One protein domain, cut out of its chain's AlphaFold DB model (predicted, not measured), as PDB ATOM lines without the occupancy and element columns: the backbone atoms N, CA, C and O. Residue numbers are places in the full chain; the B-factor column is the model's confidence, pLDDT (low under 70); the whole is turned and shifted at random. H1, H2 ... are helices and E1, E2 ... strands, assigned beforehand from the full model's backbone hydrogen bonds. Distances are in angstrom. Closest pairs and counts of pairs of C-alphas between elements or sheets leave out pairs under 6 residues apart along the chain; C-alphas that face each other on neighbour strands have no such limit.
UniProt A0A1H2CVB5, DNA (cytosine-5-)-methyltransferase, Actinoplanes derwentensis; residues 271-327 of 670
ATOM      1  N   SER A 271     157.106 163.691 129.496       86.75
ATOM      2  CA  SER A 271     158.272 163.333 130.301       86.75
ATOM      3  C   SER A 271     159.369 164.384 130.133       86.75
ATOM      4  O   SER A 271     159.456 165.039 129.096       86.75
ATOM      5  N   TRP A 272     160.258 164.517 131.116       82.06
ATOM      6  CA  TRP A 272     161.480 165.312 130.964       82.06
ATOM      7  C   TRP A 272     162.625 164.440 130.460       82.06
ATOM      8  O   TRP A 272     162.895 163.382 131.031       82.06
ATOM      9  N   CYS A 273     163.318 164.892 129.417       81.44
ATOM     10  CA  CYS A 273     164.554 164.274 128.958       81.44
ATOM     11  C   CYS A 273     165.752 165.068 129.484       81.44
ATOM     12  O   CYS A 273     165.877 166.252 129.180       81.44
ATOM     13  N   PHE A 274     166.648 164.412 130.224       76.81
ATOM     14  CA  PHE A 274     167.838 165.059 130.783       76.81
ATOM     15  C   PHE A 274     168.914 165.335 129.733       76.81
ATOM     16  O   PHE A 274     169.540 166.380 129.777       76.81
ATOM     17  N   ASN A 275     169.073 164.464 128.738       79.00
ATOM     18  CA  ASN A 275     170.052 164.651 127.670       79.00
ATOM     19  C   ASN A 275     169.626 165.729 126.667       79.00
ATOM     20  O   ASN A 275     170.459 166.391 126.064       79.00
ATOM     21  N   CYS A 276     168.320 165.900 126.449       83.12
ATOM     22  CA  CYS A 276     167.803 166.961 125.584       83.12
ATOM     23  C   CYS A 276     167.413 168.235 126.345       83.12
ATOM     24  O   CYS A 276     166.988 169.184 125.692       83.12
ATOM     25  N   GLU A 277     167.469 168.214 127.680       82.81
ATOM     26  CA  GLU A 277     167.044 169.290 128.590       82.81
ATOM     27  C   GLU A 277     165.689 169.925 128.235       82.81
ATOM     28  O   GLU A 277     165.496 171.140 128.298       82.81
ATOM     29  N   ARG A 278     164.729 169.095 127.819       83.19
ATOM     30  CA  ARG A 278     163.393 169.557 127.437       83.19
ATOM     31  C   ARG A 278     162.329 168.522 127.721       83.19
ATOM     32  O   ARG A 278     162.593 167.319 127.815       83.19
ATOM     33  N   GLN A 279     161.101 169.016 127.786       87.75
ATOM     34  CA  GLN A 279     159.919 168.183 127.804       87.75
ATOM     35  C   GLN A 279     159.758 167.465 126.459       87.75
ATOM     36  O   GLN A 279     159.927 168.055 125.391       87.75
ATOM     37  N   VAL A 280     159.446 166.175 126.523       92.12
ATOM     38  CA  VAL A 280     159.241 165.298 125.372       92.12
ATOM     39  C   VAL A 280     158.015 164.418 125.589       92.12
ATOM     40  O   VAL A 280     157.586 164.187 126.719       92.12
ATOM     41  N   HIS A 281     157.482 163.880 124.500       93.75
ATOM     42  CA  HIS A 281     156.458 162.842 124.535       93.75
ATOM     43  C   HIS A 281     157.144 161.480 124.461       93.75
ATOM     44  O   HIS A 281     157.659 161.100 123.412       93.75
ATOM     45  N   GLY A 282     157.226 160.781 125.592       94.00
ATOM     46  CA  GLY A 282     157.975 159.535 125.708       94.00
ATOM     47  C   GLY A 282     157.479 158.471 124.729       94.00
ATOM     48  O   GLY A 282     156.280 158.218 124.632       94.00
ATOM     49  N   LEU A 283     158.408 157.819 124.032       94.75
ATOM     50  CA  LEU A 283     158.130 156.705 123.134       94.75
ATOM     51  C   LEU A 283     158.132 155.391 123.918       94.75
ATOM     52  O   LEU A 283     159.136 155.036 124.543       94.75
ATOM     53  N   GLN A 284     157.027 154.648 123.872       95.25
ATOM     54  CA  GLN A 284     156.943 153.334 124.506       95.25
ATOM     55  C   GLN A 284     157.958 152.373 123.872       95.25
ATOM     56  O   GLN A 284     157.901 152.066 122.687       95.25
ATOM     57  N   THR A 285     158.908 151.905 124.679       94.56
ATOM     58  CA  THR A 285     160.034 151.070 124.253       94.56
ATOM     59  C   THR A 285     160.005 149.744 124.996       94.56
ATOM     60  O   THR A 285     159.996 149.697 126.229       94.56
ATOM     61  N   TRP A 286     159.998 148.657 124.235       95.00
ATOM     62  CA  TRP A 286     159.851 147.304 124.752       95.00
ATOM     63  C   TRP A 286     161.203 146.657 125.033       95.00
ATOM     64  O   TRP A 286     162.202 146.926 124.367       95.00
ATOM     65  N   LEU A 287     161.236 145.768 126.027       92.19
ATOM     66  CA  LEU A 287     162.405 144.923 126.247       92.19
ATOM     67  C   LEU A 287     162.670 144.045 125.009       92.19
ATOM     68  O   LEU A 287     161.711 143.491 124.472       92.19
ATOM     69  N   PRO A 288     163.936 143.783 124.627       92.19
ATOM     70  CA  PRO A 288     164.261 142.973 123.446       92.19
ATOM     71  C   PRO A 288     163.533 141.619 123.389       92.19
ATOM     72  O   PRO A 288     162.982 141.243 122.358       92.19
ATOM     73  N   LYS A 289     163.432 140.922 124.530       89.88
ATOM     74  CA  LYS A 289     162.723 139.633 124.649       89.88
ATOM     75  C   LYS A 289     161.229 139.700 124.302       89.88
ATOM     76  O   LYS A 289     160.627 138.677 124.002       89.88
ATOM     77  N   MET A 290     160.615 140.879 124.365       92.06
ATOM     78  CA  MET A 290     159.194 141.056 124.061       92.06
ATOM     79  C   MET A 290     158.914 140.960 122.564       92.06
ATOM     80  O   MET A 290     157.845 140.491 122.197       92.06
ATOM     81  N   HIS A 291     159.884 141.299 121.711       91.69
ATOM     82  CA  HIS A 291     159.753 141.188 120.254       91.69
ATOM     83  C   HIS A 291     159.714 139.737 119.752       91.69
ATOM     84  O   HIS A 291     159.376 139.497 118.600       91.69
ATOM     85  N   GLN A 292     160.033 138.765 120.613       89.12
ATOM     86  CA  GLN A 292     159.887 137.335 120.323       89.12
ATOM     87  C   GLN A 292     158.465 136.827 120.609       89.12
ATOM     88  O   GLN A 292     158.128 135.695 120.264       89.12
ATOM     89  N   ARG A 293     157.631 137.626 121.286       87.62
ATOM     90  CA  ARG A 293     156.251 137.256 121.609       87.62
ATOM     91  C   ARG A 293     155.329 137.597 120.449       87.62
ATOM     92  O   ARG A 293     155.560 138.551 119.716       87.62
ATOM     93  N   LYS A 294     154.222 136.860 120.367       87.56
ATOM     94  CA  LYS A 294     153.173 137.082 119.366       87.56
ATOM     95  C   LYS A 294     152.543 138.475 119.445       87.56
ATOM     96  O   LYS A 294     152.254 139.072 118.419       87.56
ATOM     97  N   PHE A 295     152.355 138.985 120.660       92.44
ATOM     98  CA  PHE A 295     151.759 140.294 120.912       92.44
ATOM     99  C   PHE A 295     152.683 141.134 121.794       92.44
ATOM    100  O   PHE A 295     153.181 140.656 122.820       92.44
ATOM    101  N   LEU A 296     152.869 142.404 121.425       93.06
ATOM    102  CA  LEU A 296     153.546 143.400 122.258       93.06
ATOM    103  C   LEU A 296     152.572 143.942 123.306       93.06
ATOM    104  O   LEU A 296     152.010 145.024 123.178       93.06
ATOM    105  N   VAL A 297     152.350 143.136 124.343       93.25
ATOM    106  CA  VAL A 297     151.490 143.468 125.481       93.25
ATOM    107  C   VAL A 297     152.249 143.237 126.781       93.25
ATOM    108  O   VAL A 297     153.000 142.268 126.915       93.25
ATOM    109  N   GLY A 298     152.075 144.132 127.752       91.81
ATOM    110  CA  GLY A 298     152.730 144.000 129.044       91.81
ATOM    111  C   GLY A 298     152.461 145.162 129.987       91.81
ATOM    112  O   GLY A 298     151.531 145.938 129.807       91.81
ATOM    113  N   ARG A 299     153.278 145.253 131.033       92.38
ATOM    114  CA  ARG A 299     153.154 146.230 132.116       92.38
ATOM    115  C   ARG A 299     154.348 147.164 132.129       92.38
ATOM    116  O   ARG A 299     155.448 146.790 131.703       92.38
ATOM    117  N   TYR A 300     154.148 148.354 132.670       91.75
ATOM    118  CA  TYR A 300     155.216 149.322 132.794       91.75
ATOM    119  C   TYR A 300     156.305 148.862 133.777       91.75
ATOM    120  O   TYR A 300     156.053 148.454 134.915       91.75
ATOM    121  N   ARG A 301     157.560 148.943 133.336       85.19
ATOM    122  CA  ARG A 301     158.749 148.569 134.099       85.19
ATOM    123  C   ARG A 301     159.298 149.768 134.862       85.19
ATOM    124  O   ARG A 301     160.262 150.399 134.442       85.19
ATOM    125  N   ARG A 302     158.711 150.019 136.034       73.88
ATOM    126  CA  ARG A 302     159.128 151.097 136.952       73.88
ATOM    127  C   ARG A 302     160.606 150.993 137.337       73.88
ATOM    128  O   ARG A 302     161.375 151.924 137.144       73.88
ATOM    129  N   ASN A 303     161.037 149.831 137.832       68.50
ATOM    130  CA  ASN A 303     162.423 149.621 138.246       68.50
ATOM    131  C   ASN A 303     163.225 148.902 137.134       68.50
ATOM    132  O   ASN A 303     162.893 147.762 136.802       68.50
ATOM    133  N   PRO A 304     164.295 149.507 136.577       63.53
ATOM    134  CA  PRO A 304     165.158 148.854 135.586       63.53
ATOM    135  C   PRO A 304     165.865 147.591 136.094       63.53
ATOM    136  O   PRO A 304     166.285 146.770 135.281       63.53
ATOM    137  N   ASN A 305     165.964 147.399 137.406       60.41
ATOM    138  CA  ASN A 305     166.567 146.212 138.013       60.41
ATOM    139  C   ASN A 305     165.519 145.148 138.369       60.41
ATOM    140  O   ASN A 305     165.856 144.037 138.762       60.41
ATOM    141  N   SER A 306     164.231 145.458 138.208       66.50
ATOM    142  CA  SER A 306     163.144 144.527 138.490       66.50
ATOM    143  C   SER A 306     162.944 143.542 137.339       66.50
ATOM    144  O   SER A 306     162.861 143.935 136.175       66.50
ATOM    145  N   SER A 307     162.786 142.257 137.651       66.38
ATOM    146  CA  SER A 307     162.331 141.249 136.682       66.38
ATOM    147  C   SER A 307     160.870 141.459 136.248       66.38
ATOM    148  O   SER A 307     160.458 140.946 135.208       66.38
ATOM    149  N   TYR A 308     160.110 142.241 137.018       69.38
ATOM    150  CA  TYR A 308     158.729 142.636 136.755       69.38
ATOM    151  C   TYR A 308     158.647 143.899 135.879       69.38
ATOM    152  O   TYR A 308     159.302 144.899 136.187       69.38
ATOM    153  N   GLY A 309     157.812 143.849 134.833       80.56
ATOM    154  CA  GLY A 309     157.617 144.897 133.824       80.56
ATOM    155  C   GLY A 309     158.236 144.550 132.462       80.56
ATOM    156  O   GLY A 309     159.252 143.857 132.382       80.56
ATOM    157  N   GLN A 310     157.617 145.025 131.380       91.69
ATOM    158  CA  GLN A 310     157.907 144.622 129.999       91.69
ATOM    159  C   GLN A 310     158.350 145.785 129.093       91.69
ATOM    160  O   GLN A 310     158.989 145.534 128.070       91.69
ATOM    161  N   TYR A 311     158.042 147.030 129.461       94.00
ATOM    162  CA  TYR A 311     158.391 148.223 128.682       94.00
ATOM    163  C   TYR A 311     158.728 149.423 129.575       94.00
ATOM    164  O   TYR A 311     158.319 149.478 130.734       94.00
ATOM    165  N   TRP A 312     159.428 150.410 129.022       93.88
ATOM    166  CA  TRP A 312     159.622 151.748 129.599       93.88
ATOM    167  C   TRP A 312     159.404 152.818 128.520       93.88
ATOM    168  O   TRP A 312     158.995 152.484 127.411       93.88
ATOM    169  N   TYR A 313     159.668 154.090 128.819       94.56
ATOM    170  CA  TYR A 313     159.628 155.165 127.822       94.56
ATOM    171  C   TYR A 313     161.031 155.672 127.504       94.56
ATOM    172  O   TYR A 313     161.899 155.710 128.378       94.56
ATOM    173  N   THR A 314     161.261 156.050 126.252       94.69
ATOM    174  CA  THR A 314     162.503 156.688 125.803       94.69
ATOM    175  C   THR A 314     162.222 158.023 125.127       94.69
ATOM    176  O   THR A 314     161.104 158.312 124.698       94.69
ATOM    177  N   CYS A 315     163.234 158.880 125.082       94.19
ATOM    178  CA  CYS A 315     163.183 160.149 124.383       94.19
ATOM    179  C   CYS A 315     163.015 159.897 122.872       94.19
ATOM    180  O   CYS A 315     163.857 159.209 122.288       94.19
ATOM    181  N   PRO A 316     161.990 160.479 122.219       94.06
ATOM    182  CA  PRO A 316     161.742 160.283 120.791       94.06
ATOM    183  C   PRO A 316     162.714 161.069 119.894       94.06
ATOM    184  O   PRO A 316     162.724 160.866 118.684       94.06
ATOM    185  N   ASN A 317     163.506 161.997 120.452       92.19
ATOM    186  CA  ASN A 317     164.413 162.822 119.658       92.19
ATOM    187  C   ASN A 317     165.504 161.956 119.017       92.19
ATOM    188  O   ASN A 317     166.194 161.202 119.713       92.19
ATOM    189  N   GLY A 318     165.672 162.109 117.700       82.94
ATOM    190  CA  GLY A 318     166.640 161.355 116.905       82.94
ATOM    191  C   GLY A 318     168.042 161.402 117.512       82.94
ATOM    192  O   GLY A 318     168.557 162.474 117.818       82.94
ATOM    193  N   GLY A 319     168.630 160.225 117.732       82.94
ATOM    194  CA  GLY A 319     169.967 160.064 118.312       82.94
ATOM    195  C   GLY A 319     170.045 160.120 119.842       82.94
ATOM    196  O   GLY A 319     171.089 159.783 120.385       82.94
ATOM    197  N   CYS A 320     168.973 160.493 120.556       90.25
ATOM    198  CA  CYS A 320     168.993 160.524 122.020       90.25
ATOM    199  C   CYS A 320     168.692 159.154 122.637       90.25
ATOM    200  O   CYS A 320     169.527 158.613 123.352       90.25
ATOM    201  N   GLY A 321     167.487 158.611 122.423       86.25
ATOM    202  CA  GLY A 321     167.082 157.296 122.947       86.25
ATOM    203  C   GLY A 321     167.139 157.130 124.476       86.25
ATOM    204  O   GLY A 321     166.899 156.030 124.975       86.25
ATOM    205  N   GLN A 322     167.441 158.190 125.236       87.56
ATOM    206  CA  GLN A 322     167.570 158.124 126.690       87.56
ATOM    207  C   GLN A 322     166.239 157.701 127.305       87.56
ATOM    208  O   GLN A 322     165.183 158.183 126.900       87.56
ATOM    209  N   ARG A 323     166.280 156.831 128.315       88.50
ATOM    210  CA  ARG A 323     165.098 156.517 129.115       88.50
ATOM    211  C   ARG A 323     164.535 157.794 129.749       88.50
ATOM    212  O   ARG A 323     165.277 158.570 130.344       88.50
ATOM    213  N   VAL A 324     163.224 157.970 129.646       85.06
ATOM    214  CA  VAL A 324     162.494 159.085 130.255       85.06
ATOM    215  C   VAL A 324     161.386 158.556 131.153       85.06
ATOM    216  O   VAL A 324     160.825 157.486 130.915       85.06
ATOM    217  N   GLU A 325     161.083 159.316 132.199       84.06
ATOM    218  CA  GLU A 325     160.071 158.967 133.190       84.06
ATOM    219  C   GLU A 325     158.858 159.896 133.037       84.06
ATOM    220  O   GLU A 325     159.032 161.121 133.132       84.06
ATOM    221  N   PRO A 326     157.651 159.340 132.816       87.31
ATOM    222  CA  PRO A 326     156.409 160.101 132.752       87.31
ATOM    223  C   PRO A 326     156.161 160.972 133.980       87.31
ATOM    224  O   PRO A 326     156.477 160.596 135.113       87.31
ATOM    225  N   TYR A 327     155.519 162.116 133.770       82.88
ATOM    226  CA  TYR A 327     154.911 162.862 134.866       82.88
ATOM    227  C   TYR A 327     153.687 162.111 135.397       82.88
ATOM    228  O   TYR A 327     152.839 161.666 134.629       82.88
TER     229      TYR A 327
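AT A GLANCE: This is residues 271 to 327 of the 670 residues of the protein "DNA (cytosine-5-)-methyltransferase" of Actinoplanes derwentensis (UniProt A0A1H2CVB5). A narrow, strongly twisted sheet of five short strands runs along the elongated domain, with the hairpin E1 and E2 at one end, the pair E3 and E4 nearer the middle, and E5 between them. Beyond the E3 end sits the short helix H1, followed by a long loop, residues 293 to 310, that leads back to E4. The 57 printed residues hold E1, E2, E3, H1, E4 and E5 in that order; under half are in named elements, and the class is mixed, helices and strands. The antiparallel sheet has the order E2, E1, E5, E4, E3. The whole is only just compact, close to loose, with a radius of gyration of the C-alphas of 11.9 A and spans of 35 by 21 by 16 A.

HOW THE PARTS SIT: In the sheet, E4, residues 311 to 314, and E3, residues 283 to 286, are antiparallel at 142 degrees; N 285 and O 312 are 2.8 A apart, within hydrogen-bond range. E5, residues 323 to 326, and E4 meet only at a point, where C-alphas 323 and 314 face each other at 4.2 A. E1, residues 271 to 273, is antiparallel to E5 at 150 degrees; C-alphas 271 and 326 face each other at 4.5 A, with no backbone N and O within hydrogen-bond range across the pair. E2, residues 278 to 281, forms a hairpin with E1, antiparallel at 131 degrees, with N 280 and O 271 at 2.8 A, within hydrogen-bond range. E2 runs on into E3 at 63 degrees across a break of 1 residue. H1, residues 288 to 292, is not on the sheet; 0 of 1 O i to N i+4 pairs but 2 of 2 O i to N i+3 pairs are within hydrogen-bond range.

IN THESE COORDINATES: E1 begins at C-alpha 271 (158.272, 163.333, 130.301) and is 6.5 A long. E2 and E5 are each 10.1 A, E4 9.8 A, E3 9.7 A and H1 7.8 A. E5 ends at C-alpha 326 (156.409, 160.101, 132.752).

THE WHOLE: The C-alphas farthest apart, those of Glu 277 and Lys 294, are 36.3 A apart. The printed part has no cut; the link from H1 to E4 is long, with 18 residues. The mean pLDDT of the printed part is 86.3, and residues 303 to 308 are under 70.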